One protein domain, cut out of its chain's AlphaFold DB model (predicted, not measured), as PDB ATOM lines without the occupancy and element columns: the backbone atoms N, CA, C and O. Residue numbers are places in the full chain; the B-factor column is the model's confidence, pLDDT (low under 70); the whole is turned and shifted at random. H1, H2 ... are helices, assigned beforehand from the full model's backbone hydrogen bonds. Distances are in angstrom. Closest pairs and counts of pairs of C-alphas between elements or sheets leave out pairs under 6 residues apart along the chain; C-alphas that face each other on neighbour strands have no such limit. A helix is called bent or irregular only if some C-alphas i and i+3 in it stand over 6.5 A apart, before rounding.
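This is residues 102 to 153 and 161 to 282 of the 288 residues of the protein "GJ22539 putative" of Albugo laibachii Nc14 (UniProt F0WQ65). Look first for two unequal groups of helices: H8, H7, H9, H10 and H1 make a winding row along the longest axis with H3 packed on H9, while H4, H5 and H6 make a small cluster set off to one side. The long links, residues 177 to 192 and 207 to 222, run through the space between, and there residues 186 to 187 pair with residues 210 to 211 in a short parallel pairing, too short to be named strands. The printed part has 174 residues with ten named helices, H1 to H10 in order along the chain, and no named strand; its class is all helix. The whole is compact, with a radius of gyration of the C-alphas of 17.1 A, and spans 47 by 37 by 36 A; residues 124 to 129 stick out from it.

Find C-alpha 102 at (32.477, -38.421, 1.731); from there H1 runs through residues 102 to 111, 14.2 A from first to last C-alpha. H2 follows at residues 115 to 121 and H3 at residues 130 to 139, 15.1 A long. After the cut, look for H4 from C-alpha 165 at (41.615, -22.081, -16.255) to residue 176, 15.2 A on; it is neither bent nor irregular, but only just: C-alphas 173 and 176 are 6.0 A apart. H5 is four residues, 193 to 196, and H6 is residues 198 to 206, 12.3 A long. The two longest helices come next, 13 residues each: H7, residues 223 to 235, 18.8 A, and H8, residues 245 to 257, 18.5 A. H9 is residues 261 to 269, and H10, residues 271 to 280, ends with C-alpha 280 at (25.821, -29.289, 15.204).

Start at Ala 111 of H1: its C-alpha is 5.8 A from that of Val 275, the closest pair where H1 touches H10, at a steep tilt of 48 degrees, opposite ways. H2 is close to H10 but not clearly touching; their closest C-alphas, of Met 116 and Pro 272, are 7.5 A apart. H9 and H10 meet only through their link. H3 touches H9 about perpendicular, at 77 degrees, closest at the C-alphas of Gln 134 and Val 268, 6.8 A. H7 touches H9 with residues 223 to 227 alone, closest at the C-alphas of Pro 223 and Leu 267, 6.0 A; the tilt of 34 degrees, opposite ways, is only just shallow. H7 touches H8 with residues 231 to 235 alone, at a steep tilt of 59 degrees, opposite ways; the C-alphas of Val 235 and Ala 251 come closest, 5.8 A. Now turn to Ser 165 of H4: its C-alpha is 4.1 A from that of Pro 194 in H5 and 6.0 A from that of Thr 200 in H6, the closest pairs where H4 touches each. H4 and H6 run the same way at a shallow tilt of 29 degrees. H3 and H4 are close but not clearly touching, with the C-alphas of Val 136 and Leu 176 closest, 7.8 A. H6 and H7 are apart. The helix packing is part aligned, part crossed: two of five tilted pairs that touch are at a shallow tilt. Every O i to N i+4 pair is within hydrogen-bond range in H1, H2, H4, H6, H7, H8, H9 and H10; in H3 it is 2 of 6, beside 3 of 7 O i to N i+3 pairs, and H5 is too short for an i+4 pair.

The two C-alphas farthest apart are those of Gly 124 and Pro 153, 49.5 A. Residues 154 to 160 are not printed, and C-alphas 153 and 161 are 10.8 A apart across this cut. Of the links that are printed whole, H4 to H5 and H6 to H7 are long, 16 residues each. The mean pLDDT of the printed part is 75.4; 45 residues are under 70, among them residues 116 to 153, and H3 has a mean of 41.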
ATOM      1  N   GLY A 102      31.170 -39.060   1.921       95.06
ATOM      2  CA  GLY A 102      32.477 -38.421   1.731       95.06
ATOM      3  C   GLY A 102      32.428 -36.887   1.747       95.06
ATOM      4  O   GLY A 102      33.324 -36.263   2.301       95.06
ATOM      5  N   HIS A 103      31.364 -36.271   1.213       94.44
ATOM      6  CA  HIS A 103      31.184 -34.814   1.282       94.44
ATOM      7  C   HIS A 103      30.960 -34.359   2.726       94.44
ATOM      8  O   HIS A 103      31.537 -33.367   3.151       94.44
ATOM      9  N   VAL A 104      30.142 -35.097   3.482       94.06
ATOM     10  CA  VAL A 104      29.855 -34.795   4.892       94.06
ATOM     11  C   VAL A 104      31.133 -34.853   5.728       94.06
ATOM     12  O   VAL A 104      31.393 -33.931   6.498       94.06
ATOM     13  N   ARG A 105      31.962 -35.886   5.530       94.62
ATOM     14  CA  ARG A 105      33.256 -36.012   6.212       94.62
ATOM     15  C   ARG A 105      34.186 -34.849   5.872       94.62
ATOM     16  O   ARG A 105      34.612 -34.149   6.777       94.62
ATOM     17  N   ALA A 106      34.378 -34.564   4.582       94.06
ATOM     18  CA  ALA A 106      35.220 -33.451   4.140       94.06
ATOM     19  C   ALA A 106      34.765 -32.093   4.705       94.06
ATOM     20  O   ALA A 106      35.594 -31.240   5.002       94.06
ATOM     21  N   ARG A 107      33.452 -31.887   4.881       94.62
ATOM     22  CA  ARG A 107      32.897 -30.681   5.517       94.62
ATOM     23  C   ARG A 107      33.260 -30.588   7.002       94.62
ATOM     24  O   ARG A 107      33.613 -29.506   7.456       94.62
ATOM     25  N   ILE A 108      33.187 -31.692   7.747       94.19
ATOM     26  CA  ILE A 108      33.585 -31.738   9.167       94.19
ATOM     27  C   ILE A 108      35.099 -31.572   9.337       94.19
ATOM     28  O   ILE A 108      35.533 -30.825  10.216       94.19
ATOM     29  N   ASP A 109      35.891 -32.217   8.480       93.06
ATOM     30  CA  ASP A 109      37.351 -32.101   8.494       93.06
ATOM     31  C   ASP A 109      37.762 -30.647   8.220       93.06
ATOM     32  O   ASP A 109      38.516 -30.052   8.988       93.06
ATOM     33  N   TRP A 110      37.169 -30.028   7.192       91.56
ATOM     34  CA  TRP A 110      37.369 -28.614   6.881       91.56
ATOM     35  C   TRP A 110      36.999 -27.698   8.055       91.56
ATOM     36  O   TRP A 110      37.775 -26.818   8.416       91.56
ATOM     37  N   ALA A 111      35.857 -27.943   8.704       90.31
ATOM     38  CA  ALA A 111      35.378 -27.193   9.870       90.31
ATOM     39  C   ALA A 111      36.285 -27.305  11.110       90.31
ATOM     40  O   ALA A 111      36.133 -26.550  12.078       90.31
ATOM     41  N   SER A 112      37.181 -28.288  11.114       88.00
ATOM     42  CA  SER A 112      38.142 -28.549  12.187       88.00
ATOM     43  C   SER A 112      39.562 -28.118  11.805       88.00
ATOM     44  O   SER A 112      40.485 -28.306  12.592       88.00
ATOM     45  N   GLY A 113      39.738 -27.533  10.616       80.94
ATOM     46  CA  GLY A 113      41.027 -27.089  10.103       80.94
ATOM     47  C   GLY A 113      41.620 -25.900  10.861       80.94
ATOM     48  O   GLY A 113      40.921 -25.095  11.477       80.94
ATOM     49  N   THR A 114      42.940 -25.762  10.756       65.50
ATOM     50  CA  THR A 114      43.758 -24.732  11.420       65.50
ATOM     51  C   THR A 114      43.415 -23.297  11.007       65.50
ATOM     52  O   THR A 114      43.606 -22.376  11.799       65.50
ATOM     53  N   TRP A 115      42.830 -23.096   9.821       70.00
ATOM     54  CA  TRP A 115      42.376 -21.785   9.335       70.00
ATOM     55  C   TRP A 115      41.334 -21.123  10.259       70.00
ATOM     56  O   TRP A 115      41.252 -19.897  10.322       70.00
ATOM     57  N   MET A 116      40.595 -21.912  11.049       63.00
ATOM     58  CA  MET A 116      39.698 -21.398  12.092       63.00
ATOM     59  C   MET A 116      40.454 -20.666  13.207       63.00
ATOM     60  O   MET A 116      39.975 -19.648  13.705       63.00
ATOM     61  N   GLY A 117      41.641 -21.159  13.579       59.12
ATOM     62  CA  GLY A 117      42.509 -20.514  14.566       59.12
ATOM     63  C   GLY A 117      43.016 -19.161  14.075       59.12
ATOM     64  O   GLY A 117      42.972 -18.192  14.824       59.12
ATOM     65  N   LEU A 118      43.387 -19.073  12.792       60.78
ATOM     66  CA  LEU A 118      43.821 -17.827  12.143       60.78
ATOM     67  C   LEU A 118      42.698 -16.779  12.070       60.78
ATOM     68  O   LEU A 118      42.939 -15.589  12.260       60.78
ATOM     69  N   MET A 119      41.448 -17.207  11.860       55.22
ATOM     70  CA  MET A 119      40.298 -16.298  11.920       55.22
ATOM     71  C   MET A 119      40.011 -15.817  13.351       55.22
ATOM     72  O   MET A 119      39.703 -14.641  13.543       55.22
ATOM     73  N   ALA A 120      40.162 -16.685  14.357       46.75
ATOM     74  CA  ALA A 120      39.925 -16.342  15.760       46.75
ATOM     75  C   ALA A 120      40.998 -15.404  16.347       46.75
ATOM     76  O   ALA A 120      40.654 -14.456  17.051       46.75
ATOM     77  N   THR A 121      42.281 -15.601  16.027       41.56
ATOM     78  CA  THR A 121      43.382 -14.745  16.514       41.56
ATOM     79  C   THR A 121      43.374 -13.349  15.893       41.56
ATOM     80  O   THR A 121      43.779 -12.383  16.540       41.56
ATOM     81  N   SER A 122      42.818 -13.196  14.687       40.84
ATOM     82  CA  SER A 122      42.644 -11.887  14.040       40.84
ATOM     83  C   SER A 122      41.640 -10.959  14.745       40.84
ATOM     84  O   SER A 122      41.596  -9.771  14.438       40.84
ATOM     85  N   SER A 123      40.857 -11.470  15.705       41.91
ATOM     86  CA  SER A 123      39.965 -10.650  16.539       41.91
ATOM     87  C   SER A 123      40.696  -9.869  17.645       41.91
ATOM     88  O   SER A 123      40.107  -8.964  18.233       41.91
ATOM     89  N   GLY A 124      41.974 -10.187  17.902       37.34
ATOM     90  CA  GLY A 124      42.820  -9.541  18.916       37.34
ATOM     91  C   GLY A 124      43.937  -8.642  18.370       37.34
ATOM     92  O   GLY A 124      44.675  -8.061  19.157       37.34
ATOM     93  N   SER A 125      44.073  -8.510  17.047       36.84
ATOM     94  CA  SER A 125      45.061  -7.635  16.401       36.84
ATOM     95  C   SER A 125      44.350  -6.501  15.663       36.84
ATOM     96  O   SER A 125      43.281  -6.697  15.090       36.84
ATOM     97  N   THR A 126      44.926  -5.301  15.740       36.22
ATOM     98  CA  THR A 126      44.371  -4.001  15.332       36.22
ATOM     99  C   THR A 126      43.392  -4.052  14.151       36.22
ATOM    100  O   THR A 126      43.692  -4.571  13.074       36.22
ATOM    101  N   ARG A 127      42.228  -3.426  14.378       41.38
ATOM    102  CA  ARG A 127      40.980  -3.335  13.588       41.38
ATOM    103  C   ARG A 127      41.119  -2.991  12.090       41.38
ATOM    104  O   ARG A 127      40.122  -2.982  11.375       41.38
ATOM    105  N   GLU A 128      42.322  -2.727  11.597       38.75
ATOM    106  CA  GLU A 128      42.611  -2.298  10.225       38.75
ATOM    107  C   GLU A 128      43.209  -3.390   9.327       38.75
ATOM    108  O   GLU A 128      42.993  -3.347   8.116       38.75
ATOM    109  N   GLN A 129      43.898  -4.393   9.885       35.28
ATOM    110  CA  GLN A 129      44.512  -5.471   9.093       35.28
ATOM    111  C   GLN A 129      43.551  -6.645   8.849       35.28
ATOM    112  O   GLN A 129      43.423  -7.093   7.712       35.28
ATOM    113  N   SER A 130      42.784  -7.073   9.859       40.84
ATOM    114  CA  SER A 130      41.816  -8.186   9.733       40.84
ATOM    115  C   SER A 130      40.705  -7.907   8.702       40.84
ATOM    116  O   SER A 130      40.303  -8.786   7.937       40.84
ATOM    117  N   ASN A 131      40.284  -6.642   8.590       42.22
ATOM    118  CA  ASN A 131      39.231  -6.221   7.665       42.22
ATOM    119  C   ASN A 131      39.667  -6.232   6.190       42.22
ATOM    120  O   ASN A 131      38.822  -6.420   5.318       42.22
ATOM    121  N   ARG A 132      40.961  -6.074   5.873       37.62
ATOM    122  CA  ARG A 132      41.437  -6.103   4.476       37.62
ATOM    123  C   ARG A 132      41.572  -7.534   3.950       37.62
ATOM    124  O   ARG A 132      41.150  -7.803   2.830       37.62
ATOM    125  N   CYS A 133      42.061  -8.464   4.772       44.16
ATOM    126  CA  CYS A 133      42.347  -9.845   4.359       44.16
ATOM    127  C   CYS A 133      41.104 -10.634   3.924       44.16
ATOM    128  O   CYS A 133      41.167 -11.476   3.035       44.16
ATOM    129  N   GLN A 134      39.957 -10.349   4.538       41.75
ATOM    130  CA  GLN A 134      38.706 -11.060   4.286       41.75
ATOM    131  C   GLN A 134      37.863 -10.435   3.164       41.75
ATOM    132  O   GLN A 134      37.156 -11.144   2.449       41.75
ATOM    133  N   ILE A 135      37.952  -9.114   2.985       41.03
ATOM    134  CA  ILE A 135      37.218  -8.383   1.947       41.03
ATOM    135  C   ILE A 135      37.857  -8.615   0.566       41.03
ATOM    136  O   ILE A 135      37.134  -8.839  -0.401       41.03
ATOM    137  N   VAL A 136      39.192  -8.669   0.461       39.53
ATOM    138  CA  VAL A 136      39.888  -8.866  -0.829       39.53
ATOM    139  C   VAL A 136      39.576 -10.232  -1.461       39.53
ATOM    140  O   VAL A 136      39.345 -10.301  -2.667       39.53
ATOM    141  N   ALA A 137      39.440 -11.301  -0.665       41.44
ATOM    142  CA  ALA A 137      39.050 -12.625  -1.170       41.44
ATOM    143  C   ALA A 137      37.628 -12.653  -1.780       41.44
ATOM    144  O   ALA A 137      37.361 -13.425  -2.700       41.44
ATOM    145  N   ILE A 138      36.725 -11.784  -1.308       43.19
ATOM    146  CA  ILE A 138      35.358 -11.637  -1.838       43.19
ATOM    147  C   ILE A 138      35.349 -10.787  -3.122       43.19
ATOM    148  O   ILE A 138      34.601 -11.090  -4.051       43.19
ATOM    149  N   LEU A 139      36.184  -9.743  -3.204       40.41
ATOM    150  CA  LEU A 139      36.147  -8.747  -4.287       40.41
ATOM    151  C   LEU A 139      36.622  -9.275  -5.652       40.41
ATOM    152  O   LEU A 139      36.127  -8.837  -6.689       40.41
ATOM    153  N   VAL A 140      37.533 -10.249  -5.681       38.31
ATOM    154  CA  VAL A 140      38.140 -10.733  -6.940       38.31
ATOM    155  C   VAL A 140      37.190 -11.523  -7.834       38.31
ATOM    156  O   VAL A 140      37.429 -11.675  -9.031       38.31
ATOM    157  N   TRP A 141      36.046 -11.938  -7.297       45.28
ATOM    158  CA  TRP A 141      35.013 -12.633  -8.058       45.28
ATOM    159  C   TRP A 141      34.173 -11.716  -8.950       45.28
ATOM    160  O   TRP A 141      33.549 -12.193  -9.899       45.28
ATOM    161  N   PHE A 142      34.142 -10.410  -8.674       37.56
ATOM    162  CA  PHE A 142      33.149  -9.533  -9.287       37.56
ATOM    163  C   PHE A 142      33.495  -9.061 -10.697       37.56
ATOM    164  O   PHE A 142      32.601  -8.846 -11.510       37.56
ATOM    165  N   SER A 143      34.784  -8.964 -11.024       36.69
ATOM    166  CA  SER A 143      35.203  -8.339 -12.280       36.69
ATOM    167  C   SER A 143      34.771  -9.127 -13.533       36.69
ATOM    168  O   SER A 143      34.528  -8.524 -14.576       36.69
ATOM    169  N   HIS A 144      34.587 -10.460 -13.466       47.38
ATOM    170  CA  HIS A 144      34.382 -11.245 -14.697       47.38
ATOM    171  C   HIS A 144      33.397 -12.437 -14.661       47.38
ATOM    172  O   HIS A 144      33.151 -13.001 -15.728       47.38
ATOM    173  N   ASP A 145      32.749 -12.788 -13.533       43.72
ATOM    174  CA  ASP A 145      31.713 -13.859 -13.490       43.72
ATOM    175  C   ASP A 145      30.260 -13.335 -13.551       43.72
ATOM    176  O   ASP A 145      29.318 -13.906 -12.997       43.72
ATOM    177  N   LEU A 146      30.048 -12.271 -14.332       39.75
ATOM    178  CA  LEU A 146      28.723 -11.851 -14.813       39.75
ATOM    179  C   LEU A 146      27.967 -13.003 -15.521       39.75
ATOM    180  O   LEU A 146      26.743 -12.978 -15.625       39.75
ATOM    181  N   GLY A 147      28.671 -14.054 -15.958       39.94
ATOM    182  CA  GLY A 147      28.110 -15.226 -16.635       39.94
ATOM    183  C   GLY A 147      27.102 -16.050 -15.819       39.94
ATOM    184  O   GLY A 147      26.335 -16.804 -16.419       39.94
ATOM    185  N   ARG A 148      27.051 -15.912 -14.484       42.56
ATOM    186  CA  ARG A 148      26.000 -16.547 -13.660       42.56
ATOM    187  C   ARG A 148      24.673 -15.780 -13.655       42.56
ATOM    188  O   ARG A 148      23.636 -16.406 -13.442       42.56
ATOM    189  N   LEU A 149      24.695 -14.462 -13.875       39.19
ATOM    190  CA  LEU A 149      23.501 -13.603 -13.879       39.19
ATOM    191  C   LEU A 149      23.015 -13.254 -15.290       39.19
ATOM    192  O   LEU A 149      21.842 -12.930 -15.459       39.19
ATOM    193  N   LEU A 150      23.892 -13.334 -16.294       37.62
ATOM    194  CA  LEU A 150      23.539 -13.103 -17.690       37.62
ATOM    195  C   LEU A 150      22.815 -14.335 -18.278       37.62
ATOM    196  O   LEU A 150      23.290 -15.465 -18.112       37.62
ATOM    197  N   PRO A 151      21.695 -14.153 -19.003       35.19
ATOM    198  CA  PRO A 151      21.154 -15.190 -19.875       35.19
ATOM    199  C   PRO A 151      22.265 -15.685 -20.801       35.19
ATOM    200  O   PRO A 151      23.005 -14.868 -21.337       35.19
ATOM    201  N   ARG A 152      22.400 -17.004 -20.994       41.06
ATOM    202  CA  ARG A 152      23.304 -17.549 -22.017       41.06
ATOM    203  C   ARG A 152      22.596 -17.433 -23.368       41.06
ATOM    204  O   ARG A 152      21.659 -18.209 -23.583       41.06
ATOM    205  N   PRO A 153      22.985 -16.509 -24.264       37.81
ATOM    206  CA  PRO A 153      22.470 -16.526 -25.624       37.81
ATOM    207  C   PRO A 153      23.003 -17.801 -26.280       37.81
ATOM    208  O   PRO A 153      24.139 -18.206 -26.020       37.81
ATOM    209  N   GLY A 161      32.386 -16.911 -24.107       53.78
ATOM    210  CA  GLY A 161      33.058 -18.209 -24.101       53.78
ATOM    211  C   GLY A 161      33.131 -18.828 -22.701       53.78
ATOM    212  O   GLY A 161      33.253 -18.116 -21.704       53.78
ATOM    213  N   ARG A 162      33.130 -20.167 -22.633       66.75
ATOM    214  CA  ARG A 162      33.339 -20.944 -21.396       66.75
ATOM    215  C   ARG A 162      34.523 -20.370 -20.610       66.75
ATOM    216  O   ARG A 162      35.605 -20.183 -21.166       66.75
ATOM    217  N   PHE A 163      34.317 -20.092 -19.325       73.25
ATOM    218  CA  PHE A 163      35.380 -19.607 -18.455       73.25
ATOM    219  C   PHE A 163      36.389 -20.741 -18.213       73.25
ATOM    220  O   PHE A 163      36.038 -21.800 -17.686       73.25
ATOM    221  N   THR A 164      37.614 -20.560 -18.705       85.75
ATOM    222  CA  THR A 164      38.684 -21.565 -18.668       85.75
ATOM    223  C   THR A 164      39.681 -21.263 -17.554       85.75
ATOM    224  O   THR A 164      39.746 -20.144 -17.052       85.75
ATOM    225  N   SER A 165      40.502 -22.252 -17.200       83.25
ATOM    226  CA  SER A 165      41.615 -22.081 -16.255       83.25
ATOM    227  C   SER A 165      42.575 -20.963 -16.670       83.25
ATOM    228  O   SER A 165      43.019 -20.198 -15.823       83.25
ATOM    229  N   VAL A 166      42.856 -20.821 -17.970       86.31
ATOM    230  CA  VAL A 166      43.734 -19.764 -18.507       86.31
ATOM    231  C   VAL A 166      43.153 -18.375 -18.251       86.31
ATOM    232  O   VAL A 166      43.844 -17.504 -17.729       86.31
ATOM    233  N   LYS A 167      41.860 -18.179 -18.550       82.31
ATOM    234  CA  LYS A 167      41.167 -16.910 -18.279       82.31
ATOM    235  C   LYS A 167      41.112 -16.608 -16.781       82.31
ATOM    236  O   LYS A 167      41.277 -15.458 -16.384       82.31
ATOM    237  N   TYR A 168      40.922 -17.640 -15.960       83.25
ATOM    238  CA  TYR A 168      40.927 -17.509 -14.508       83.25
ATOM    239  C   TYR A 168      42.283 -17.030 -13.974       83.25
ATOM    240  O   TYR A 168      42.327 -16.022 -13.279       83.25
ATOM    241  N   MET A 169      43.389 -17.677 -14.356       84.88
ATOM    242  CA  MET A 169      44.737 -17.271 -13.922       84.88
ATOM    243  C   MET A 169      45.067 -15.838 -14.349       84.88
ATOM    244  O   MET A 169      45.509 -15.046 -13.522       84.88
ATOM    245  N   ALA A 170      44.766 -15.468 -15.600       82.44
ATOM    246  CA  ALA A 170      44.956 -14.098 -16.080       82.44
ATOM    247  C   ALA A 170      44.134 -13.078 -15.269       82.44
ATOM    248  O   ALA A 170      44.598 -11.975 -14.996       82.44
ATOM    249  N   THR A 171      42.921 -13.449 -14.846       76.62
ATOM    250  CA  THR A 171      42.086 -12.596 -13.989       76.62
ATOM    251  C   THR A 171      42.732 -12.395 -12.621       76.62
ATOM    252  O   THR A 171      42.834 -11.261 -12.161       76.62
ATOM    253  N   LEU A 172      43.218 -13.466 -11.986       80.69
ATOM    254  CA  LEU A 172      43.901 -13.364 -10.694       80.69
ATOM    255  C   LEU A 172      45.172 -12.513 -10.789       80.69
ATOM    256  O   LEU A 172      45.389 -11.638  -9.957       80.69
ATOM    257  N   GLN A 173      45.981 -12.722 -11.824       79.62
ATOM    258  CA  GLN A 173      47.203 -11.953 -12.032       79.62
ATOM    259  C   GLN A 173      46.924 -10.450 -12.172       79.62
ATOM    260  O   GLN A 173      47.577  -9.631 -11.539       79.62
ATOM    261  N   ASN A 174      45.918 -10.083 -12.966       73.00
ATOM    262  CA  ASN A 174      45.656  -8.678 -13.275       73.00
ATOM    263  C   ASN A 174      44.846  -7.952 -12.192       73.00
ATOM    264  O   ASN A 174      44.980  -6.742 -12.048       73.00
ATOM    265  N   GLN A 175      43.973  -8.665 -11.472       69.38
ATOM    266  CA  GLN A 175      42.966  -8.051 -10.593       69.38
ATOM    267  C   GLN A 175      43.174  -8.376  -9.107       69.38
ATOM    268  O   GLN A 175      42.848  -7.549  -8.261       69.38
ATOM    269  N   LEU A 176      43.700  -9.563  -8.769       70.56
ATOM    270  CA  LEU A 176      43.908  -9.984  -7.376       70.56
ATOM    271  C   LEU A 176      45.289  -9.599  -6.868       70.56
ATOM    272  O   LEU A 176      45.391  -8.988  -5.808       70.56
ATOM    273  N   GLN A 177      46.340  -9.965  -7.605       66.06
ATOM    274  CA  GLN A 177      47.719  -9.806  -7.137       66.06
ATOM    275  C   GLN A 177      48.078  -8.377  -6.701       66.06
ATOM    276  O   GLN A 177      48.757  -8.255  -5.687       66.06
ATOM    277  N   PRO A 178      47.601  -7.295  -7.350       67.38
ATOM    278  CA  PRO A 178      47.918  -5.940  -6.894       67.38
ATOM    279  C   PRO A 178      47.381  -5.595  -5.495       67.38
ATOM    280  O   PRO A 178      47.888  -4.677  -4.857       67.38
ATOM    281  N   ALA A 179      46.342  -6.294  -5.031       63.12
ATOM    282  CA  ALA A 179      45.642  -6.007  -3.778       63.12
ATOM    283  C   ALA A 179      45.762  -7.127  -2.729       63.12
ATOM    284  O   ALA A 179      45.304  -6.946  -1.598       63.12
ATOM    285  N   PHE A 180      46.335  -8.278  -3.094       70.75
ATOM    286  CA  PHE A 180      46.448  -9.457  -2.241       70.75
ATOM    287  C   PHE A 180      47.871  -9.616  -1.719       70.75
ATOM    288  O   PHE A 180      48.823  -9.665  -2.495       70.75
ATOM    289  N   ASP A 181      48.004  -9.726  -0.400       74.62
ATOM    290  CA  ASP A 181      49.303  -9.848   0.254       74.62
ATOM    291  C   ASP A 181      49.700 -11.322   0.395       74.62
ATOM    292  O   ASP A 181      49.211 -12.067   1.253       74.62
ATOM    293  N   ILE A 182      50.566 -11.755  -0.519       76.00
ATOM    294  CA  ILE A 182      51.032 -13.134  -0.617       76.00
ATOM    295  C   ILE A 182      51.935 -13.448   0.584       76.00
ATOM    296  O   ILE A 182      52.934 -12.778   0.823       76.00
ATOM    297  N   GLY A 183      51.588 -14.498   1.333       73.44
ATOM    298  CA  GLY A 183      52.327 -14.954   2.517       73.44
ATOM    299  C   GLY A 183      51.708 -14.534   3.853       73.44
ATOM    300  O   GLY A 183      51.974 -15.180   4.866       73.44
ATOM    301  N   THR A 184      50.837 -13.521   3.870       72.44
ATOM    302  CA  THR A 184      50.073 -13.130   5.072       72.44
ATOM    303  C   THR A 184      48.585 -13.461   4.957       72.44
ATOM    304  O   THR A 184      47.910 -13.653   5.973       72.44
ATOM    305  N   GLN A 185      48.063 -13.554   3.730       72.88
ATOM    306  CA  GLN A 185      46.656 -13.818   3.452       72.88
ATOM    307  C   GLN A 185      46.434 -15.225   2.892       72.88
ATOM    308  O   GLN A 185      47.200 -15.723   2.071       72.88
ATOM    309  N   ILE A 186      45.320 -15.835   3.307       79.06
ATOM    310  CA  ILE A 186      44.838 -17.105   2.764       79.06
ATOM    311  C   ILE A 186      43.853 -16.817   1.633       79.06
ATOM    312  O   ILE A 186      42.856 -16.114   1.818       79.06
ATOM    313  N   PHE A 187      44.101 -17.409   0.471       81.75
ATOM    314  CA  PHE A 187      43.233 -17.321  -0.689       81.75
ATOM    315  C   PHE A 187      42.136 -18.387  -0.627       81.75
ATOM    316  O   PHE A 187      42.410 -19.581  -0.515       81.75
ATOM    317  N   GLN A 188      40.874 -17.968  -0.722       84.44
ATOM    318  CA  GLN A 188      39.729 -18.875  -0.747       84.44
ATOM    319  C   GLN A 188      39.046 -18.836  -2.115       84.44
ATOM    320  O   GLN A 188      38.714 -17.772  -2.635       84.44
ATOM    321  N   HIS A 189      38.796 -20.019  -2.675       83.62
ATOM    322  CA  HIS A 189      37.934 -20.203  -3.838       83.62
ATOM    323  C   HIS A 189      37.173 -21.534  -3.767       83.62
ATOM    324  O   HIS A 189      37.486 -22.399  -2.947       83.62
ATOM    325  N   ASP A 190      36.144 -21.693  -4.600       82.19
ATOM    326  CA  ASP A 190      35.422 -22.961  -4.708       82.19
ATOM    327  C   ASP A 190      36.140 -23.959  -5.637       82.19
ATOM    328  O   ASP A 190      37.103 -23.642  -6.331       82.19
ATOM    329  N   ASN A 191      35.626 -25.189  -5.692       85.00
ATOM    330  CA  ASN A 191      36.162 -26.238  -6.561       85.00
ATOM    331  C   ASN A 191      35.537 -26.232  -7.970       85.00
ATOM    332  O   ASN A 191      35.330 -27.305  -8.549       85.00
ATOM    333  N   ALA A 192      35.182 -25.069  -8.530       83.75
ATOM    334  CA  ALA A 192      34.741 -25.014  -9.923       83.75
ATOM    335  C   ALA A 192      35.825 -25.583 -10.856       83.75
ATOM    336  O   ALA A 192      37.020 -25.526 -10.569       83.75
ATOM    337  N   ALA A 193      35.415 -26.131 -12.003       86.81
ATOM    338  CA  ALA A 193      36.325 -26.783 -12.949       86.81
ATOM    339  C   ALA A 193      37.605 -25.978 -13.293       86.81
ATOM    340  O   ALA A 193      38.678 -26.582 -13.273       86.81
ATOM    341  N   PRO A 194      37.552 -24.656 -13.579       84.38
ATOM    342  CA  PRO A 194      38.767 -23.881 -13.837       84.38
ATOM    343  C   PRO A 194      39.657 -23.716 -12.597       84.38
ATOM    344  O   PRO A 194      40.866 -23.645 -12.750       84.38
ATOM    345  N   HIS A 195      39.095 -23.710 -11.387       86.31
ATOM    346  CA  HIS A 195      39.830 -23.535 -10.127       86.31
ATOM    347  C   HIS A 195      40.524 -24.831  -9.697       86.31
ATOM    348  O   HIS A 195      41.666 -24.833  -9.247       86.31
ATOM    349  N   ALA A 196      39.839 -25.960  -9.898       87.69
ATOM    350  CA  ALA A 196      40.332 -27.286  -9.552       87.69
ATOM    351  C   ALA A 196      41.308 -27.873 -10.591       87.69
ATOM    352  O   ALA A 196      41.897 -28.931 -10.338       87.69
ATOM    353  N   ALA A 197      41.476 -27.222 -11.746       91.56
ATOM    354  CA  ALA A 197      42.370 -27.665 -12.808       91.56
ATOM    355  C   ALA A 197      43.820 -27.760 -12.309       91.56
ATOM    356  O   ALA A 197      44.314 -26.861 -11.630       91.56
ATOM    357  N   ARG A 198      44.533 -28.829 -12.700       93.19
ATOM    358  CA  ARG A 198      45.934 -29.053 -12.292       93.19
ATOM    359  C   ARG A 198      46.810 -27.838 -12.585       93.19
ATOM    360  O   ARG A 198      47.541 -27.399 -11.713       93.19
ATOM    361  N   HIS A 199      46.680 -27.281 -13.787       92.62
ATOM    362  CA  HIS A 199      47.478 -26.136 -14.209       92.62
ATOM    363  C   HIS A 199      47.234 -24.890 -13.341       92.62
ATOM    364  O   HIS A 199      48.187 -24.214 -12.979       92.62
ATOM    365  N   THR A 200      45.988 -24.640 -12.923       92.06
ATOM    366  CA  THR A 200      45.649 -23.535 -12.013       92.06
ATOM    367  C   THR A 200      46.215 -23.744 -10.617       92.06
ATOM    368  O   THR A 200      46.737 -22.803 -10.032       92.06
ATOM    369  N   LYS A 201      46.162 -24.972 -10.090       92.88
ATOM    370  CA  LYS A 201      46.761 -25.297  -8.787       92.88
ATOM    371  C   LYS A 201      48.278 -25.120  -8.795       92.88
ATOM    372  O   LYS A 201      48.812 -24.547  -7.855       92.88
ATOM    373  N   THR A 202      48.945 -25.589  -9.851       94.94
ATOM    374  CA  THR A 202      50.390 -25.397 -10.031       94.94
ATOM    375  C   THR A 202      50.730 -23.913 -10.104       94.94
ATOM    376  O   THR A 202      51.564 -23.458  -9.342       94.94
ATOM    377  N   TRP A 203      50.012 -23.139 -10.922       94.44
ATOM    378  CA  TRP A 203      50.246 -21.698 -11.024       94.44
ATOM    379  C   TRP A 203      50.043 -20.970  -9.687       94.44
ATOM    380  O   TRP A 203      50.882 -20.165  -9.309       94.44
ATOM    381  N   LEU A 204      48.975 -21.272  -8.936       91.31
ATOM    382  CA  LEU A 204      48.744 -20.668  -7.615       91.31
ATOM    383  C   LEU A 204      49.904 -20.951  -6.650       91.31
ATOM    384  O   LEU A 204      50.341 -20.043  -5.948       91.31
ATOM    385  N   LEU A 205      50.418 -22.183  -6.659       92.62
ATOM    386  CA  LEU A 205      51.579 -22.571  -5.861       92.62
ATOM    387  C   LEU A 205      52.845 -21.820  -6.299       92.62
ATOM    388  O   LEU A 205      53.547 -21.282  -5.449       92.62
ATOM    389  N   ASP A 206      53.103 -21.730  -7.606       93.69
ATOM    390  CA  ASP A 206      54.273 -21.037  -8.166       93.69
ATOM    391  C   ASP A 206      54.247 -19.528  -7.878       93.69
ATOM    392  O   ASP A 206      55.290 -18.894  -7.744       93.69
ATOM    393  N   GLN A 207      53.052 -18.941  -7.775       89.88
ATOM    394  CA  GLN A 207      52.862 -17.550  -7.362       89.88
ATOM    395  C   GLN A 207      52.917 -17.357  -5.835       89.88
ATOM    396  O   GLN A 207      52.854 -16.222  -5.375       89.88
ATOM    397  N   GLY A 208      53.024 -18.431  -5.045       89.31
ATOM    398  CA  GLY A 208      53.129 -18.373  -3.583       89.31
ATOM    399  C   GLY A 208      51.800 -18.227  -2.836       89.31
ATOM    400  O   GLY A 208      51.812 -17.935  -1.642       89.31
ATOM    401  N   PHE A 209      50.651 -18.419  -3.494       85.75
ATOM    402  CA  PHE A 209      49.355 -18.347  -2.813       85.75
ATOM    403  C   PHE A 209      49.195 -19.485  -1.798       85.75
ATOM    404  O   PHE A 209      49.301 -20.662  -2.149       85.75
ATOM    405  N   ASP A 210      48.813 -19.137  -0.569       85.38
ATOM    406  CA  ASP A 210      48.278 -20.103   0.392       85.38
ATOM    407  C   ASP A 210      46.784 -20.316   0.114       85.38
ATOM    408  O   ASP A 210      45.952 -19.455   0.406       85.38
ATOM    409  N   VAL A 211      46.438 -21.434  -0.526       86.06
ATOM    410  CA  VAL A 211      45.068 -21.716  -0.972       86.06
ATOM    411  C   VAL A 211      44.332 -22.566   0.059       86.06
ATOM    412  O   VAL A 211      44.684 -23.720   0.316       86.06
ATOM    413  N   MET A 212      43.228 -22.038   0.585       84.94
ATOM    414  CA  MET A 212      42.347 -22.764   1.492       84.94
ATOM    415  C   MET A 212      41.739 -23.986   0.800       84.94
ATOM    416  O   MET A 212      41.117 -23.887  -0.260       84.94
ATOM    417  N   THR A 213      41.827 -25.149   1.449       87.44
ATOM    418  CA  THR A 213      41.071 -26.326   1.009       87.44
ATOM    419  C   THR A 213      39.570 -26.058   1.131       87.44
ATOM    420  O   THR A 213      39.110 -25.554   2.151       87.44
ATOM    421  N   TRP A 214      38.783 -26.390   0.103       89.38
ATOM    422  CA  TRP A 214      37.335 -26.163   0.114       89.38
ATOM    423  C   TRP A 214      36.548 -27.474  -0.003       89.38
ATOM    424  O   TRP A 214      36.824 -28.271  -0.909       89.38
ATOM    425  N   PRO A 215      35.540 -27.732   0.851       91.94
ATOM    426  CA  PRO A 215      34.736 -28.941   0.753       91.94
ATOM    427  C   PRO A 215      33.769 -28.867  -0.436       91.94
ATOM    428  O   PRO A 215      33.015 -27.907  -0.612       91.94
ATOM    429  N   ALA A 216      33.733 -29.921  -1.254       89.75
ATOM    430  CA  ALA A 216      32.812 -30.009  -2.387       89.75
ATOM    431  C   ALA A 216      31.335 -29.895  -1.954       89.75
ATOM    432  O   ALA A 216      30.969 -30.274  -0.842       89.75
ATOM    433  N   CYS A 217      30.472 -29.416  -2.859       88.88
ATOM    434  CA  CYS A 217      29.025 -29.278  -2.631       88.88
ATOM    435  C   CYS A 217      28.646 -28.406  -1.415       88.88
ATOM    436  O   CYS A 217      27.631 -28.678  -0.775       88.88
ATOM    437  N   SER A 218      29.436 -27.370  -1.108       90.56
ATOM    438  CA  SER A 218      29.241 -26.528   0.083       90.56
ATOM    439  C   SER A 218      29.024 -25.042  -0.230       90.56
ATOM    440  O   SER A 218      29.819 -24.208   0.203       90.56
ATOM    441  N   PRO A 219      27.972 -24.683  -0.993       88.56
ATOM    442  CA  PRO A 219      27.640 -23.279  -1.244       88.56
ATOM    443  C   PRO A 219      27.198 -22.550   0.036       88.56
ATOM    444  O   PRO A 219      27.403 -21.354   0.174       88.56
ATOM    445  N   ASP A 220      26.659 -23.282   1.010       89.19
ATOM    446  CA  ASP A 220      26.214 -22.765   2.305       89.19
ATOM    447  C   ASP A 220      27.345 -22.239   3.196       89.19
ATOM    448  O   ASP A 220      27.144 -21.374   4.054       89.19
ATOM    449  N   LEU A 221      28.559 -22.725   2.953       88.50
ATOM    450  CA  LEU A 221      29.759 -22.285   3.651       88.50
ATOM    451  C   LEU A 221      30.435 -21.105   2.952       88.50
ATOM    452  O   LEU A 221      31.271 -20.467   3.576       88.50
ATOM    453  N   ASN A 222      30.072 -20.784   1.706       87.06
ATOM    454  CA  ASN A 222      30.733 -19.744   0.923       87.06
ATOM    455  C   ASN A 222      30.039 -18.376   1.117       87.06
ATOM    456  O   ASN A 222      28.896 -18.214   0.676       87.06
ATOM    457  N   PRO A 223      30.692 -17.366   1.729       83.00
ATOM    458  CA  PRO A 223      30.103 -16.036   1.908       83.00
ATOM    459  C   PRO A 223      29.659 -15.367   0.603       83.00
ATOM    460  O   PRO A 223      28.670 -14.631   0.614       83.00
ATOM    461  N   ILE A 224      30.327 -15.647  -0.525       82.31
ATOM    462  CA  ILE A 224      29.991 -15.027  -1.817       82.31
ATOM    463  C   ILE A 224      28.584 -15.408  -2.294       82.31
ATOM    464  O   ILE A 224      27.925 -14.617  -2.957       82.31
ATOM    465  N   GLU A 225      28.070 -16.581  -1.914       85.81
ATOM    466  CA  GLU A 225      26.716 -17.006  -2.286       85.81
ATOM    467  C   GLU A 225      25.658 -16.100  -1.632       85.81
ATOM    468  O   GLU A 225      24.630 -15.791  -2.239       85.81
ATOM    469  N   SER A 226      25.938 -15.586  -0.427       87.75
ATOM    470  CA  SER A 226      25.099 -14.571   0.217       87.75
ATOM    471  C   SER A 226      25.156 -13.235  -0.534       87.75
ATOM    472  O   SER A 226      24.118 -12.592  -0.697       87.75
ATOM    473  N   VAL A 227      26.331 -12.850  -1.046       86.75
ATOM    474  CA  VAL A 227      26.507 -11.648  -1.878       86.75
ATOM    475  C   VAL A 227      25.730 -11.782  -3.186       86.75
ATOM    476  O   VAL A 227      24.931 -10.904  -3.499       86.75
ATOM    477  N   TRP A 228      25.833 -12.908  -3.898       86.25
ATOM    478  CA  TRP A 228      25.037 -13.160  -5.107       86.25
ATOM    479  C   TRP A 228      23.531 -13.093  -4.837       86.25
ATOM    480  O   TRP A 228      22.781 -12.495  -5.612       86.25
ATOM    481  N   GLY A 229      23.082 -13.651  -3.710       88.31
ATOM    482  CA  GLY A 229      21.690 -13.559  -3.274       88.31
ATOM    483  C   GLY A 229      21.254 -12.134  -2.924       88.31
ATOM    484  O   GLY A 229      20.113 -11.756  -3.195       88.31
ATOM    485  N   TYR A 230      22.128 -11.321  -2.323       90.31
ATOM    486  CA  TYR A 230      21.895  -9.887  -2.126       90.31
ATOM    487  C   TYR A 230      21.755  -9.185  -3.474       90.31
ATOM    488  O   TYR A 230      20.731  -8.554  -3.728       90.31
ATOM    489  N   MET A 231      22.728  -9.363  -4.360       88.56
ATOM    490  CA  MET A 231      22.767  -8.687  -5.647       88.56
ATOM    491  C   MET A 231      21.561  -9.010  -6.515       88.56
ATOM    492  O   MET A 231      20.891  -8.100  -6.983       88.56
ATOM    493  N   SER A 232      21.235 -10.293  -6.672       87.56
ATOM    494  CA  SER A 232      20.089 -10.731  -7.470       87.56
ATOM    495  C   SER A 232      18.784 -10.081  -6.992       87.56
ATOM    496  O   SER A 232      18.021  -9.554  -7.798       87.56
ATOM    497  N   ARG A 233      18.566 -10.000  -5.671       90.94
ATOM    498  CA  ARG A 233      17.382  -9.334  -5.102       90.94
ATOM    499  C   ARG A 233      17.319  -7.838  -5.408       90.94
ATOM    500  O   ARG A 233      16.222  -7.329  -5.593       90.94
ATOM    501  N   HIS A 234      18.458  -7.152  -5.443       90.94
ATOM    502  CA  HIS A 234      18.504  -5.710  -5.708       90.94
ATOM    503  C   HIS A 234      18.438  -5.400  -7.207       90.94
ATOM    504  O   HIS A 234      17.747  -4.469  -7.604       90.94
ATOM    505  N   VAL A 235      19.089  -6.209  -8.048       88.19
ATOM    506  CA  VAL A 235      19.044  -6.081  -9.514       88.19
ATOM    507  C   VAL A 235      17.615  -6.259 -10.032       88.19
ATOM    508  O   VAL A 235      17.166  -5.479 -10.871       88.19
ATOM    509  N   TYR A 236      16.892  -7.248  -9.501       87.62
ATOM    510  CA  TYR A 236      15.511  -7.568  -9.883       87.62
ATOM    511  C   TYR A 236      14.465  -7.019  -8.899       87.62
ATOM    512  O   TYR A 236      13.330  -7.501  -8.860       87.62
ATOM    513  N   ALA A 237      14.829  -6.026  -8.081       88.62
ATOM    514  CA  ALA A 237      13.882  -5.369  -7.186       88.62
ATOM    515  C   ALA A 237      12.726  -4.741  -7.983       88.62
ATOM    516  O   ALA A 237      12.896  -4.334  -9.133       88.62
ATOM    517  N   ASN A 238      11.548  -4.649  -7.361       85.12
ATOM    518  CA  ASN A 238      10.336  -4.077  -7.966       85.12
ATOM    519  C   ASN A 238       9.920  -4.754  -9.286       85.12
ATOM    520  O   ASN A 238       9.417  -4.090 -10.185       85.12
ATOM    521  N   GLU A 239      10.170  -6.063  -9.406       77.88
ATOM    522  CA  GLU A 239       9.818  -6.871 -10.587       77.88
ATOM    523  C   GLU A 239      10.432  -6.346 -11.896       77.88
ATOM    524  O   GLU A 239       9.923  -6.599 -12.990       77.88
ATOM    525  N   ARG A 240      11.559  -5.628 -11.791       80.62
ATOM    526  CA  ARG A 240      12.261  -5.069 -12.941       80.62
ATOM    527  C   ARG A 240      12.643  -6.179 -13.917       80.62
ATOM    528  O   ARG A 240      13.365  -7.112 -13.566       80.62
ATOM    529  N   GLN A 241      12.206  -6.037 -15.164       81.75
ATOM    530  CA  GLN A 241      12.644  -6.887 -16.263       81.75
ATOM    531  C   GLN A 241      13.788  -6.197 -17.006       81.75
ATOM    532  O   GLN A 241      13.718  -5.012 -17.320       81.75
ATOM    533  N   LEU A 242      14.873  -6.938 -17.228       80.94
ATOM    534  CA  LEU A 242      16.070  -6.466 -17.918       80.94
ATOM    535  C   LEU A 242      16.182  -7.260 -19.215       80.94
ATOM    536  O   LEU A 242      16.444  -8.464 -19.183       80.94
ATOM    537  N   HIS A 243      15.918  -6.603 -20.342       80.06
ATOM    538  CA  HIS A 243      15.846  -7.265 -21.648       80.06
ATOM    539  C   HIS A 243      17.154  -7.142 -22.428       80.06
ATOM    540  O   HIS A 243      17.449  -7.986 -23.275       80.06
ATOM    541  N   LEU A 244      17.962  -6.124 -22.120       82.75
ATOM    542  CA  LEU A 244      19.256  -5.900 -22.747       82.75
ATOM    543  C   LEU A 244      20.395  -6.322 -21.819       82.75
ATOM    544  O   LEU A 244      20.433  -6.000 -20.631       82.75
ATOM    545  N   ILE A 245      21.397  -6.977 -22.405       78.31
ATOM    546  CA  ILE A 245      22.637  -7.351 -21.714       78.31
ATOM    547  C   ILE A 245      23.295  -6.131 -21.057       78.31
ATOM    548  O   ILE A 245      23.801  -6.235 -19.942       78.31
ATOM    549  N   GLN A 246      23.304  -4.982 -21.738       77.88
ATOM    550  CA  GLN A 246      23.956  -3.778 -21.226       77.88
ATOM    551  C   GLN A 246      23.228  -3.199 -20.010       77.88
ATOM    552  O   GLN A 246      23.875  -2.799 -19.047       77.88
ATOM    553  N   GLU A 247      21.894  -3.211 -20.015       82.88
ATOM    554  CA  GLU A 247      21.095  -2.790 -18.860       82.88
ATOM    555  C   GLU A 247      21.374  -3.679 -17.652       82.88
ATOM    556  O   GLU A 247      21.551  -3.179 -16.542       82.88
ATOM    557  N   LEU A 248      21.472  -4.991 -17.877       82.50
ATOM    558  CA  LEU A 248      21.794  -5.954 -16.833       82.50
ATOM    559  C   LEU A 248      23.211  -5.752 -16.282       82.50
ATOM    560  O   LEU A 248      23.386  -5.752 -15.065       82.50
ATOM    561  N   LYS A 249      24.208  -5.504 -17.141       79.44
ATOM    562  CA  LYS A 249      25.575  -5.156 -16.713       79.44
ATOM    563  C   LYS A 249      25.593  -3.895 -15.851       79.44
ATOM    564  O   LYS A 249      26.170  -3.912 -14.768       79.44
ATOM    565  N   ASN A 250      24.926  -2.834 -16.302       83.19
ATOM    566  CA  ASN A 250      24.871  -1.566 -15.578       83.19
ATOM    567  C   ASN A 250      24.166  -1.725 -14.224       83.19
ATOM    568  O   ASN A 250      24.653  -1.218 -13.220       83.19
ATOM    569  N   ALA A 251      23.054  -2.466 -14.177       86.62
ATOM    570  CA  ALA A 251      22.331  -2.734 -12.937       86.62
ATOM    571  C   ALA A 251      23.176  -3.548 -11.943       86.62
ATOM    572  O   ALA A 251      23.205  -3.235 -10.756       86.62
ATOM    573  N   ILE A 252      23.889  -4.571 -12.423       83.06
ATOM    574  CA  ILE A 252      24.792  -5.387 -11.602       83.06
ATOM    575  C   ILE A 252      25.928  -4.534 -11.030       83.06
ATOM    576  O   ILE A 252      26.171  -4.603  -9.825       83.06
ATOM    577  N   GLN A 253      26.572  -3.707 -11.860       80.25
ATOM    578  CA  GLN A 253      27.642  -2.809 -11.423       80.25
ATOM    579  C   GLN A 253      27.138  -1.807 -10.377       80.25
ATOM    580  O   GLN A 253      27.709  -1.702  -9.298       80.25
ATOM    581  N   GLN A 254      26.006  -1.153 -10.649       86.25
ATOM    582  CA  GLN A 254      25.396  -0.198  -9.727       86.25
ATOM    583  C   GLN A 254      25.096  -0.825  -8.360       86.25
ATOM    584  O   GLN A 254      25.366  -0.219  -7.328       86.25
ATOM    585  N   VAL A 255      24.528  -2.034  -8.340       89.38
ATOM    586  CA  VAL A 255      24.216  -2.734  -7.088       89.38
ATOM    587  C   VAL A 255      25.483  -3.098  -6.327       89.38
ATOM    588  O   VAL A 255      25.487  -2.993  -5.105       89.38
ATOM    589  N   TRP A 256      26.540  -3.516  -7.022       84.06
ATOM    590  CA  TRP A 256      27.820  -3.847  -6.402       84.06
ATOM    591  C   TRP A 256      28.481  -2.656  -5.729       84.06
ATOM    592  O   TRP A 256      28.867  -2.752  -4.566       84.06
ATOM    593  N   ASP A 257      28.528  -1.523  -6.425       80.94
ATOM    594  CA  ASP A 257      29.111  -0.288  -5.899       80.94
ATOM    595  C   ASP A 257      28.339   0.229  -4.671       80.94
ATOM    596  O   ASP A 257      28.874   0.962  -3.844       80.94
ATOM    597  N   GLN A 258      27.078  -0.189  -4.524       87.81
ATOM    598  CA  GLN A 258      26.206   0.151  -3.402       87.81
ATOM    599  C   GLN A 258      26.215  -0.881  -2.267       87.81
ATOM    600  O   GLN A 258      25.524  -0.669  -1.267       87.81
ATOM    601  N   ILE A 259      26.951  -1.996  -2.376       82.69
ATOM    602  CA  ILE A 259      27.011  -2.982  -1.291       82.69
ATOM    603  C   ILE A 259      27.700  -2.341  -0.081       82.69
ATOM    604  O   ILE A 259      28.873  -1.971  -0.165       82.69
ATOM    605  N   PRO A 260      27.030  -2.253   1.083       85.50
ATOM    606  CA  PRO A 260      27.655  -1.672   2.258       85.50
ATOM    607  C   PRO A 260      28.846  -2.520   2.716       85.50
ATOM    608  O   PRO A 260      28.720  -3.731   2.908       85.50
ATOM    609  N   ALA A 261      29.984  -1.885   3.000       79.62
ATOM    610  CA  ALA A 261      31.145  -2.580   3.563       79.62
ATOM    611  C   ALA A 261      30.807  -3.308   4.881       79.62
ATOM    612  O   ALA A 261      31.326  -4.388   5.157       79.62
ATOM    613  N   SER A 262      29.871  -2.761   5.667       83.38
ATOM    614  CA  SER A 262      29.345  -3.392   6.882       83.38
ATOM    615  C   SER A 262      28.629  -4.719   6.610       83.38
ATOM    616  O   SER A 262      28.727  -5.635   7.423       83.38
ATOM    617  N   TYR A 263      27.954  -4.857   5.464       86.31
ATOM    618  CA  TYR A 263      27.324  -6.109   5.051       86.31
ATOM    619  C   TYR A 263      28.377  -7.174   4.729       86.31
ATOM    620  O   TYR A 263      28.280  -8.298   5.219       86.31
ATOM    621  N   LEU A 264      29.418  -6.808   3.972       81.12
ATOM    622  CA  LEU A 264      30.531  -7.713   3.664       81.12
ATOM    623  C   LEU A 264      31.240  -8.171   4.944       81.12
ATOM    624  O   LEU A 264      31.447  -9.368   5.140       81.12
ATOM    625  N   LEU A 265      31.520  -7.245   5.864       79.19
ATOM    626  CA  LEU A 265      32.119  -7.567   7.156       79.19
ATOM    627  C   LEU A 265      31.221  -8.486   7.999       79.19
ATOM    628  O   LEU A 265      31.702  -9.453   8.592       79.19
ATOM    629  N   ALA A 266      29.909  -8.240   8.030       83.19
ATOM    630  CA  ALA A 266      28.954  -9.103   8.726       83.19
ATOM    631  C   ALA A 266      28.942 -10.534   8.158       83.19
ATOM    632  O   ALA A 266      28.835 -11.501   8.915       83.19
ATOM    633  N   LEU A 267      29.095 -10.698   6.839       83.25
ATOM    634  CA  LEU A 267      29.181 -12.023   6.225       83.25
ATOM    635  C   LEU A 267      30.420 -12.780   6.694       83.25
ATOM    636  O   LEU A 267      30.299 -13.953   7.057       83.25
ATOM    637  N   VAL A 268      31.582 -12.129   6.744       78.88
ATOM    638  CA  VAL A 268      32.804 -12.840   7.131       78.88
ATOM    639  C   VAL A 268      32.876 -13.086   8.633       78.88
ATOM    640  O   VAL A 268      33.149 -14.208   9.056       78.88
ATOM    641  N   THR A 269      32.491 -12.109   9.452       80.75
ATOM    642  CA  THR A 269      32.373 -12.295  10.909       80.75
ATOM    643  C   THR A 269      31.335 -13.360  11.292       80.75
ATOM    644  O   THR A 269      31.421 -13.932  12.377       80.75
ATOM    645  N   SER A 270      30.390 -13.705  10.404       84.88
ATOM    646  CA  SER A 270      29.445 -14.812  10.622       84.88
ATOM    647  C   SER A 270      30.052 -16.213  10.459       84.88
ATOM    648  O   SER A 270      29.433 -17.194  10.883       84.88
ATOM    649  N   MET A 271      31.245 -16.341   9.865       86.31
ATOM    650  CA  MET A 271      31.842 -17.638   9.520       86.31
ATOM    651  C   MET A 271      32.036 -18.584  10.712       86.31
ATOM    652  O   MET A 271      31.628 -19.743  10.592       86.31
ATOM    653  N   PRO A 272      32.535 -18.140  11.884       85.38
ATOM    654  CA  PRO A 272      32.640 -19.011  13.053       85.38
ATOM    655  C   PRO A 272      31.293 -19.610  13.472       85.38
ATOM    656  O   PRO A 272      31.198 -20.801  13.768       85.38
ATOM    657  N   LYS A 273      30.219 -18.813  13.403       89.00
ATOM    658  CA  LYS A 273      28.859 -19.275  13.695       89.00
ATOM    659  C   LYS A 273      28.366 -20.288  12.658       89.00
ATOM    660  O   LYS A 273      27.768 -21.293  13.035       89.00
ATOM    661  N   ARG A 274      28.628 -20.074  11.363       90.50
ATOM    662  CA  ARG A 274      28.287 -21.050  10.304       90.50
ATOM    663  C   ARG A 274      28.987 -22.389  10.535       90.50
ATOM    664  O   ARG A 274      28.363 -23.440  10.410       90.50
ATOM    665  N   VAL A 275      30.261 -22.348  10.921       90.00
ATOM    666  CA  VAL A 275      31.061 -23.537  11.244       90.00
ATOM    667  C   VAL A 275      30.514 -24.265  12.472       90.00
ATOM    668  O   VAL A 275      30.430 -25.492  12.463       90.00
ATOM    669  N   GLN A 276      30.083 -23.537  13.503       91.12
ATOM    670  CA  GLN A 276      29.420 -24.134  14.662       91.12
ATOM    671  C   GLN A 276      28.130 -24.867  14.256       91.12
ATOM    672  O   GLN A 276      27.976 -26.048  14.561       91.12
ATOM    673  N   ILE A 277      27.252 -24.211  13.489       93.69
ATOM    674  CA  ILE A 277      25.999 -24.815  13.007       93.69
ATOM    675  C   ILE A 277      26.287 -26.045  12.133       93.69
ATOM    676  O   ILE A 277      25.575 -27.043  12.206       93.69
ATOM    677  N   LEU A 278      27.351 -26.018  11.323       94.06
ATOM    678  CA  LEU A 278      27.773 -27.162  10.511       94.06
ATOM    679  C   LEU A 278      28.164 -28.369  11.375       94.06
ATOM    680  O   LEU A 278      27.805 -29.501  11.037       94.06
ATOM    681  N   LYS A 279      28.881 -28.132  12.480       92.81
ATOM    682  CA  LYS A 279      29.253 -29.176  13.445       92.81
ATOM    683  C   LYS A 279      28.015 -29.742  14.139       92.81
ATOM    684  O   LYS A 279      27.838 -30.957  14.145       92.81
ATOM    685  N   GLU A 280      27.109 -28.886  14.609       94.31
ATOM    686  CA  GLU A 280      25.821 -29.289  15.204       94.31
ATOM    687  C   GLU A 280      24.951 -30.086  14.213       94.31
ATOM    688  O   GLU A 280      24.294 -31.066  14.572       94.31
ATOM    689  N   ALA A 281      25.000 -29.728  12.928       93.25
ATOM    690  CA  ALA A 281      24.320 -30.435  11.847       93.25
ATOM    691  C   ALA A 281      25.036 -31.727  11.403       93.25
ATOM    692  O   ALA A 281      24.575 -32.384  10.463       93.25
ATOM    693  N   ASN A 282      26.144 -32.113  12.048       93.88
ATOM    694  CA  ASN A 282      26.974 -33.265  11.689       93.88
ATOM    695  C   ASN A 282      27.385 -33.253  10.205       93.88
ATOM    696  O   ASN A 282      27.250 -34.253   9.499       93.88
TER     697      ASN A 282